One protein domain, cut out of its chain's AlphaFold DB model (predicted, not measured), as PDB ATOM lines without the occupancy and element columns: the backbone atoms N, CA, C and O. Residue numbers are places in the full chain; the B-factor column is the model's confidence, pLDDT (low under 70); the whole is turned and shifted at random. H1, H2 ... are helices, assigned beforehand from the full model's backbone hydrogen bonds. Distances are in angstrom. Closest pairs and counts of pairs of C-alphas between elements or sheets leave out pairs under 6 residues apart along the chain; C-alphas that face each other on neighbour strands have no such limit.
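Overview. This is residues 6 to 63 of the 65 residues of the protein "BFD-like [2Fe-2S] binding domain-containing protein" of Persephonella hydrogeniphila (UniProt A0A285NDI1). With little regular structure, the domain is an elongated body with two helices, H1 and H2, crosswise in one half and a long looped stretch, residues 37 to 59, reaching to the other end. That stretch folds back to the short H3, near both helices. The 58 printed residues hold H1, H2 and H3 in that order and no named strand; the class is all helix, with 23 residues in named elements. The whole is compact, radius of gyration of the C-alphas 10.4 A, spanning 32 by 19 by 17 A.

Arrangement. H1, residues 14 to 24, touches H2, residues 29 to 36, about perpendicular at 78 degrees; their closest C-alphas, of Leu 17 and Thr 36, are 7.1 A apart. H3, residues 60 to 63, is close to H2 but not clearly touching, the closest C-alphas being those of Ile 29 and Ser 61, 6.3 A. H3 is likewise close but not clearly touching to H1, closest at the C-alphas of Leu 18 and Leu 63, 7.7 A. In H1 and H2 every O i to N i+4 pair is within hydrogen-bond range; H3 is too short for one.

Along the chain. H1 begins at C-alpha 14 (30.339, -37.005, -23.779) and is 15.4 A long. H2 is 10.5 A long, and H3, 5.3 A long, ends at C-alpha 63 (23.859, -43.432, -24.484).

Size, cuts and confidence. The farthest C-alphas, of Glu 23 and Tyr 53, are 32.1 A apart. The link H1 to H2 is tight and H2 to H3 long. The printed part has no cut, and no printed residue is under 70 in pLDDT.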
ATOM      1  N   VAL A   6      28.572 -33.130 -27.131       96.00
ATOM      2  CA  VAL A   6      27.299 -33.752 -27.527       96.00
ATOM      3  C   VAL A   6      26.197 -32.695 -27.595       96.00
ATOM      4  O   VAL A   6      25.424 -32.638 -28.552       96.00
ATOM      5  N   CYS A   7      26.136 -31.786 -26.613       96.94
ATOM      6  CA  CYS A   7      25.194 -30.667 -26.626       96.94
ATOM      7  C   CYS A   7      25.912 -29.331 -26.835       96.94
ATOM      8  O   CYS A   7      26.269 -28.652 -25.874       96.94
ATOM      9  N   VAL A   8      26.017 -28.894 -28.091       95.25
ATOM     10  CA  VAL A   8      26.653 -27.615 -28.465       95.25
ATOM     11  C   VAL A   8      25.990 -26.403 -27.788       95.25
ATOM     12  O   VAL A   8      26.667 -25.472 -27.362       95.25
ATOM     13  N   CYS A   9      24.661 -26.407 -27.619       96.81
ATOM     14  CA  CYS A   9      23.940 -25.280 -27.009       96.81
ATOM     15  C   CYS A   9      24.334 -25.004 -25.553       96.81
ATOM     16  O   CYS A   9      24.221 -23.866 -25.102       96.81
ATOM     17  N   LYS A  10      24.741 -26.041 -24.815       96.50
ATOM     18  CA  LYS A  10      25.126 -25.941 -23.402       96.50
ATOM     19  C   LYS A  10      26.578 -26.325 -23.134       96.50
ATOM     20  O   LYS A  10      26.988 -26.256 -21.984       96.50
ATOM     21  N   ARG A  11      27.337 -26.667 -24.181       95.81
ATOM     22  CA  ARG A  11      28.714 -27.174 -24.106       95.81
ATOM     23  C   ARG A  11      28.853 -28.385 -23.186       95.81
ATOM     24  O   ARG A  11      29.757 -28.437 -22.367       95.81
ATOM     25  N   ILE A  12      27.912 -29.323 -23.302       96.62
ATOM     26  CA  ILE A  12      27.955 -30.576 -22.540       96.62
ATOM     27  C   ILE A  12      28.693 -31.616 -23.372       96.62
ATOM     28  O   ILE A  12      28.348 -31.858 -24.537       96.62
ATOM     29  N   THR A  13      29.689 -32.229 -22.753       96.62
ATOM     30  CA  THR A  13      30.583 -33.216 -23.349       96.62
ATOM     31  C   THR A  13      30.097 -34.647 -23.125       96.62
ATOM     32  O   THR A  13      29.328 -34.938 -22.207       96.62
ATOM     33  N   LEU A  14      30.590 -35.574 -23.947       96.00
ATOM     34  CA  LEU A  14      30.339 -37.005 -23.779       96.00
ATOM     35  C   LEU A  14      30.811 -37.503 -22.407       96.00
ATOM     36  O   LEU A  14      30.117 -38.294 -21.778       96.00
ATOM     37  N   SER A  15      31.958 -37.022 -21.921       95.25
ATOM     38  CA  SER A  15      32.482 -37.386 -20.601       95.25
ATOM     39  C   SER A  15      31.535 -37.009 -19.466       95.25
ATOM     40  O   SER A  15      31.321 -37.825 -18.577       95.25
ATOM     41  N   GLU A  16      30.938 -35.815 -19.507       95.06
ATOM     42  CA  GLU A  16      29.976 -35.378 -18.487       95.06
ATOM     43  C   GLU A  16      28.697 -36.222 -18.518       95.06
ATOM     44  O   GLU A  16      28.165 -36.577 -17.469       95.06
ATOM     45  N   LEU A  17      28.221 -36.586 -19.715       95.50
ATOM     46  CA  LEU A  17      27.048 -37.452 -19.869       95.50
ATOM     47  C   LEU A  17      27.316 -38.864 -19.338       95.50
ATOM     48  O   LEU A  17      26.500 -39.394 -18.590       95.50
ATOM     49  N   LEU A  18      28.461 -39.457 -19.685       94.69
ATOM     50  CA  LEU A  18      28.855 -40.780 -19.192       94.69
ATOM     51  C   LEU A  18      29.046 -40.782 -17.673       94.69
ATOM     52  O   LEU A  18      28.577 -41.700 -17.005       94.69
ATOM     53  N   GLN A  19      29.661 -39.734 -17.122       94.69
ATOM     54  CA  GLN A  19      29.803 -39.579 -15.678       94.69
ATOM     55  C   GLN A  19      28.435 -39.509 -14.984       94.69
ATOM     56  O   GLN A  19      28.229 -40.199 -13.989       94.69
ATOM     57  N   ALA A  20      27.482 -38.743 -15.524       94.38
ATOM     58  CA  ALA A  20      26.128 -38.668 -14.973       94.38
ATOM     59  C   ALA A  20      25.399 -40.024 -15.026       94.38
ATOM     60  O   ALA A  20      24.751 -40.411 -14.053       94.38
ATOM     61  N   LEU A  21      25.530 -40.766 -16.132       94.44
ATOM     62  CA  LEU A  21      24.948 -42.106 -16.277       94.44
ATOM     63  C   LEU A  21      25.490 -43.079 -15.218       94.44
ATOM     64  O   LEU A  21      24.712 -43.803 -14.594       94.44
ATOM     65  N   GLU A  22      26.805 -43.075 -14.988       92.75
ATOM     66  CA  GLU A  22      27.467 -43.969 -14.029       92.75
ATOM     67  C   GLU A  22      27.213 -43.581 -12.566       92.75
ATOM     68  O   GLU A  22      26.875 -44.443 -11.751       92.75
ATOM     69  N   GLU A  23      27.364 -42.303 -12.208       93.38
ATOM     70  CA  GLU A  23      27.252 -41.845 -10.816       93.38
ATOM     71  C   GLU A  23      25.809 -41.892 -10.300       93.38
ATOM     72  O   GLU A  23      25.575 -42.207  -9.129       93.38
ATOM     73  N   GLU A  24      24.833 -41.612 -11.167       87.81
ATOM     74  CA  GLU A  24      23.423 -41.517 -10.786       87.81
ATOM     75  C   GLU A  24      22.592 -42.752 -11.173       87.81
ATOM     76  O   GLU A  24      21.408 -42.804 -10.841       87.81
ATOM     77  N   ASN A  25      23.202 -43.773 -11.796       90.62
ATOM     78  CA  ASN A  25      22.526 -44.975 -12.318       90.62
ATOM     79  C   ASN A  25      21.313 -44.630 -13.197       90.62
ATOM     80  O   ASN A  25      20.231 -45.194 -13.032       90.62
ATOM     81  N   ILE A  26      21.493 -43.671 -14.104       92.50
ATOM     82  CA  ILE A  26      20.440 -43.219 -15.015       92.50
ATOM     83  C   ILE A  26      20.336 -44.210 -16.176       92.50
ATOM     84  O   ILE A  26      21.318 -44.449 -16.878       92.50
ATOM     85  N   ASP A  27      19.146 -44.758 -16.397       91.56
ATOM     86  CA  ASP A  27      18.838 -45.681 -17.496       91.56
ATOM     87  C   ASP A  27      17.812 -45.118 -18.492       91.56
ATOM     88  O   ASP A  27      17.525 -45.751 -19.503       91.56
ATOM     89  N   ASP A  28      17.310 -43.901 -18.274       94.12
ATOM     90  CA  ASP A  28      16.334 -43.264 -19.151       94.12
ATOM     91  C   ASP A  28      16.763 -41.869 -19.636       94.12
ATOM     92  O   ASP A  28      17.473 -41.105 -18.972       94.12
ATOM     93  N   ILE A  29      16.294 -41.514 -20.835       95.38
ATOM     94  CA  ILE A  29      16.663 -40.259 -21.494       95.38
ATOM     95  C   ILE A  29      16.112 -39.022 -20.775       95.38
ATOM     96  O   ILE A  29      16.738 -37.963 -20.818       95.38
ATOM     97  N   GLN A  30      14.942 -39.121 -20.134       94.75
ATOM     98  CA  GLN A  30      14.305 -37.964 -19.506       94.75
ATOM     99  C   GLN A  30      15.097 -37.538 -18.276       94.75
ATOM    100  O   GLN A  30      15.442 -36.362 -18.158       94.75
ATOM    101  N   THR A  31      15.480 -38.492 -17.431       95.44
ATOM    102  CA  THR A  31      16.329 -38.235 -16.270       95.44
ATOM    103  C   THR A  31      17.689 -37.686 -16.700       95.44
ATOM    104  O   THR A  31      18.154 -36.704 -16.121       95.44
ATOM    105  N   LEU A  32      18.303 -38.215 -17.769       95.81
ATOM    106  CA  LEU A  32      19.571 -37.677 -18.285       95.81
ATOM    107  C   LEU A  32      19.442 -36.204 -18.715       95.81
ATOM    108  O   LEU A  32      20.303 -35.378 -18.394       95.81
ATOM    109  N   ILE A  33      18.353 -35.858 -19.409       96.12
ATOM    110  CA  ILE A  33      18.035 -34.483 -19.827       96.12
ATOM    111  C   ILE A  33      17.798 -33.579 -18.614       96.12
ATOM    112  O   ILE A  33      18.295 -32.453 -18.592       96.12
ATOM    113  N   GLU A  34      17.060 -34.038 -17.604       95.69
ATOM    114  CA  GLU A  34      16.779 -33.258 -16.394       95.69
ATOM    115  C   GLU A  34      18.048 -32.968 -15.586       95.69
ATOM    116  O   GLU A  34      18.221 -31.854 -15.086       95.69
ATOM    117  N   LYS A  35      18.955 -33.946 -15.495       95.31
ATOM    118  CA  LYS A  35      20.189 -33.845 -14.708       95.31
ATOM    119  C   LYS A  35      21.252 -32.995 -15.374       95.31
ATOM    120  O   LYS A  35      21.853 -32.137 -14.734       95.31
ATOM    121  N   THR A  36      21.464 -33.203 -16.667       95.31
ATOM    122  CA  THR A  36      22.546 -32.530 -17.402       95.31
ATOM    123  C   THR A  36      22.069 -31.255 -18.088       95.31
ATOM    124  O   THR A  36      22.843 -30.344 -18.369       95.31
ATOM    125  N   GLY A  37      20.770 -31.154 -18.368       96.44
ATOM    126  CA  GLY A  37      20.195 -30.077 -19.154       96.44
ATOM    127  C   GLY A  37      20.473 -30.188 -20.656       96.44
ATOM    128  O   GLY A  37      20.046 -29.285 -21.389       96.44
ATOM    129  N   ALA A  38      21.162 -31.233 -21.128       96.81
ATOM    130  CA  ALA A  38      21.321 -31.514 -22.554       96.81
ATOM    131  C   ALA A  38      19.943 -31.690 -23.214       96.81
ATOM    132  O   ALA A  38      18.972 -32.054 -22.565       96.81
ATOM    133  N   GLY A  39      19.807 -31.342 -24.493       96.00
ATOM    134  CA  GLY A  39      18.526 -31.464 -25.206       96.00
ATOM    135  C   GLY A  39      17.458 -30.411 -24.864       96.00
ATOM    136  O   GLY A  39      16.490 -30.280 -25.600       96.00
ATOM    137  N   THR A  40      17.633 -29.572 -23.836       97.69
ATOM    138  CA  THR A  40      16.602 -28.586 -23.422       97.69
ATOM    139  C   THR A  40      16.496 -27.322 -24.292       97.69
ATOM    140  O   THR A  40      15.617 -26.497 -24.053       97.69
ATOM    141  N   VAL A  41      17.377 -27.147 -25.289       97.50
ATOM    142  CA  VAL A  41      17.431 -25.941 -26.144       97.50
ATOM    143  C   VAL A  41      16.985 -26.241 -27.577       97.50
ATOM    144  O   VAL A  41      15.830 -26.010 -27.916       97.50
ATOM    145  N   CYS A  42      17.883 -26.753 -28.428       96.62
ATOM    146  CA  CYS A  42      17.583 -27.045 -29.835       96.62
ATOM    147  C   CYS A  42      17.083 -28.472 -30.077       96.62
ATOM    148  O   CYS A  42      16.642 -28.764 -31.180       96.62
ATOM    149  N   LYS A  43      17.190 -29.353 -29.072       97.25
ATOM    150  CA  LYS A  43      16.798 -30.774 -29.097       97.25
ATOM    151  C   LYS A  43      17.557 -31.697 -30.057       97.25
ATOM    152  O   LYS A  43      17.499 -32.900 -29.870       97.25
ATOM    153  N   MET A  44      18.382 -31.175 -30.962       97.62
ATOM    154  CA  MET A  44      19.103 -31.987 -31.958       97.62
ATOM    155  C   MET A  44      20.041 -33.051 -31.375       97.62
ATOM    156  O   MET A  44      20.339 -34.030 -32.029       97.62
ATOM    157  N   CYS A  45      20.531 -32.886 -30.146       97.25
ATOM    158  CA  CYS A  45      21.352 -33.919 -29.501       97.25
ATOM    159  C   CYS A  45      20.529 -35.047 -28.861       97.25
ATOM    160  O   CYS A  45      21.123 -35.975 -28.338       97.25
ATOM    161  N   ILE A  46      19.191 -34.979 -28.853       97.06
ATOM    162  CA  ILE A  46      18.339 -35.965 -28.170       97.06
ATOM    163  C   ILE A  46      18.329 -37.293 -28.927       97.06
ATOM    164  O   ILE A  46      18.623 -38.320 -28.322       97.06
ATOM    165  N   SER A  47      17.995 -37.271 -30.218       96.69
ATOM    166  CA  SER A  47      17.900 -38.461 -31.068       96.69
ATOM    167  C   SER A  47      18.067 -38.094 -32.549       96.69
ATOM    168  O   SER A  47      17.894 -36.919 -32.894       96.69
ATOM    169  N   PRO A  48      18.360 -39.065 -33.436       96.12
ATOM    170  CA  PRO A  48      18.447 -38.818 -34.875       96.12
ATOM    171  C   PRO A  48      17.170 -38.204 -35.467       96.12
ATOM    172  O   PRO A  48      17.234 -37.425 -36.415       96.12
ATOM    173  N   GLU A  49      15.999 -38.513 -34.904       96.25
ATOM    174  CA  GLU A  49      14.715 -37.948 -35.339       96.25
ATOM    175  C   GLU A  49      14.591 -36.447 -35.040       96.25
ATOM    176  O   GLU A  49      13.963 -35.716 -35.808       96.25
ATOM    177  N   GLU A  50      15.199 -35.978 -33.947       96.12
ATOM    178  CA  GLU A  50      15.236 -34.559 -33.566       96.12
ATOM    179  C   GLU A  50      16.415 -33.809 -34.223       96.12
ATOM    180  O   GLU A  50      16.528 -32.589 -34.079       96.12
ATOM    181  N   ASP A  51      17.274 -34.511 -34.973       96.56
ATOM    182  CA  ASP A  51      18.406 -33.978 -35.739       96.56
ATOM    183  C   ASP A  51      18.162 -34.069 -37.259       96.56
ATOM    184  O   ASP A  51      18.802 -34.854 -37.965       96.56
ATOM    185  N   PRO A  52      17.253 -33.251 -37.820       94.31
ATOM    186  CA  PRO A  52      16.827 -33.370 -39.219       94.31
ATOM    187  C   PRO A  52      17.944 -33.119 -40.242       94.31
ATOM    188  O   PRO A  52      17.764 -33.397 -41.428       94.31
ATOM    189  N   TYR A  53      19.073 -32.561 -39.802       94.00
ATOM    190  CA  TYR A  53      20.216 -32.228 -40.644       94.00
ATOM    191  C   TYR A  53      21.429 -33.137 -40.391       94.00
ATOM    192  O   TYR A  53      22.414 -33.009 -41.116       94.00
ATOM    193  N   GLY A  54      21.357 -34.050 -39.412       93.75
ATOM    194  CA  GLY A  54      22.461 -34.941 -39.050       93.75
ATOM    195  C   GLY A  54      23.712 -34.182 -38.609       93.75
ATOM    196  O   GLY A  54      24.815 -34.526 -39.026       93.75
ATOM    197  N   GLU A  55      23.549 -33.097 -37.846       94.38
ATOM    198  CA  GLU A  55      24.675 -32.280 -37.375       94.38
ATOM    199  C   GLU A  55      25.325 -32.811 -36.092       94.38
ATOM    200  O   GLU A  55      26.318 -32.237 -35.630       94.38
ATOM    201  N   ARG A  56      24.724 -33.801 -35.430       94.12
ATOM    202  CA  ARG A  56      25.252 -34.383 -34.196       94.12
ATOM    203  C   ARG A  56      25.822 -35.760 -34.490       94.12
ATOM    204  O   ARG A  56      25.144 -36.619 -35.041       94.12
ATOM    205  N   ASP A  57      27.068 -35.952 -34.067       92.69
ATOM    206  CA  ASP A  57      27.769 -37.232 -34.196       92.69
ATOM    207  C   ASP A  57      27.285 -38.274 -33.178       92.69
ATOM    208  O   ASP A  57      27.471 -39.468 -33.388       92.69
ATOM    209  N   ILE A  58      26.716 -37.816 -32.056       94.88
ATOM    210  CA  ILE A  58      26.230 -38.645 -30.949       94.88
ATOM    211  C   ILE A  58      24.896 -38.082 -30.466       94.88
ATOM    212  O   ILE A  58      24.773 -36.868 -30.249       94.88
ATOM    213  N   HIS A  59      23.936 -38.969 -30.208       96.81
ATOM    214  CA  HIS A  59      22.650 -38.608 -29.610       96.81
ATOM    215  C   HIS A  59      22.475 -39.206 -28.209       96.81
ATOM    216  O   HIS A  59      22.940 -40.305 -27.915       96.81
ATOM    217  N   LEU A  60      21.759 -38.502 -27.328       96.56
ATOM    218  CA  LEU A  60      21.473 -38.953 -25.959       96.56
ATOM    219  C   LEU A  60      20.770 -40.317 -25.943       96.56
ATOM    220  O   LEU A  60      21.066 -41.143 -25.084       96.56
ATOM    221  N   SER A  61      19.882 -40.568 -26.910       95.56
ATOM    222  CA  SER A  61      19.181 -41.845 -27.090       95.56
ATOM    223  C   SER A  61      20.102 -43.042 -27.324       95.56
ATOM    224  O   SER A  61      19.672 -44.170 -27.129       95.56
ATOM    225  N   GLU A  62      21.340 -42.816 -27.765       94.44
ATOM    226  CA  GLU A  62      22.330 -43.874 -28.002       94.44
ATOM    227  C   GLU A  62      23.156 -44.188 -26.744       94.44
ATOM    228  O   GLU A  62      23.838 -45.212 -26.689       94.44
ATOM    229  N   LEU A  63      23.110 -43.304 -25.738       92.75
ATOM    230  CA  LEU A  63      23.859 -43.432 -24.484       92.75
ATOM    231  C   LEU A  63      23.068 -44.171 -23.396       92.75
ATOM    232  O   LEU A  63      23.665 -44.830 -22.544       92.75
TER     233      LEU A  63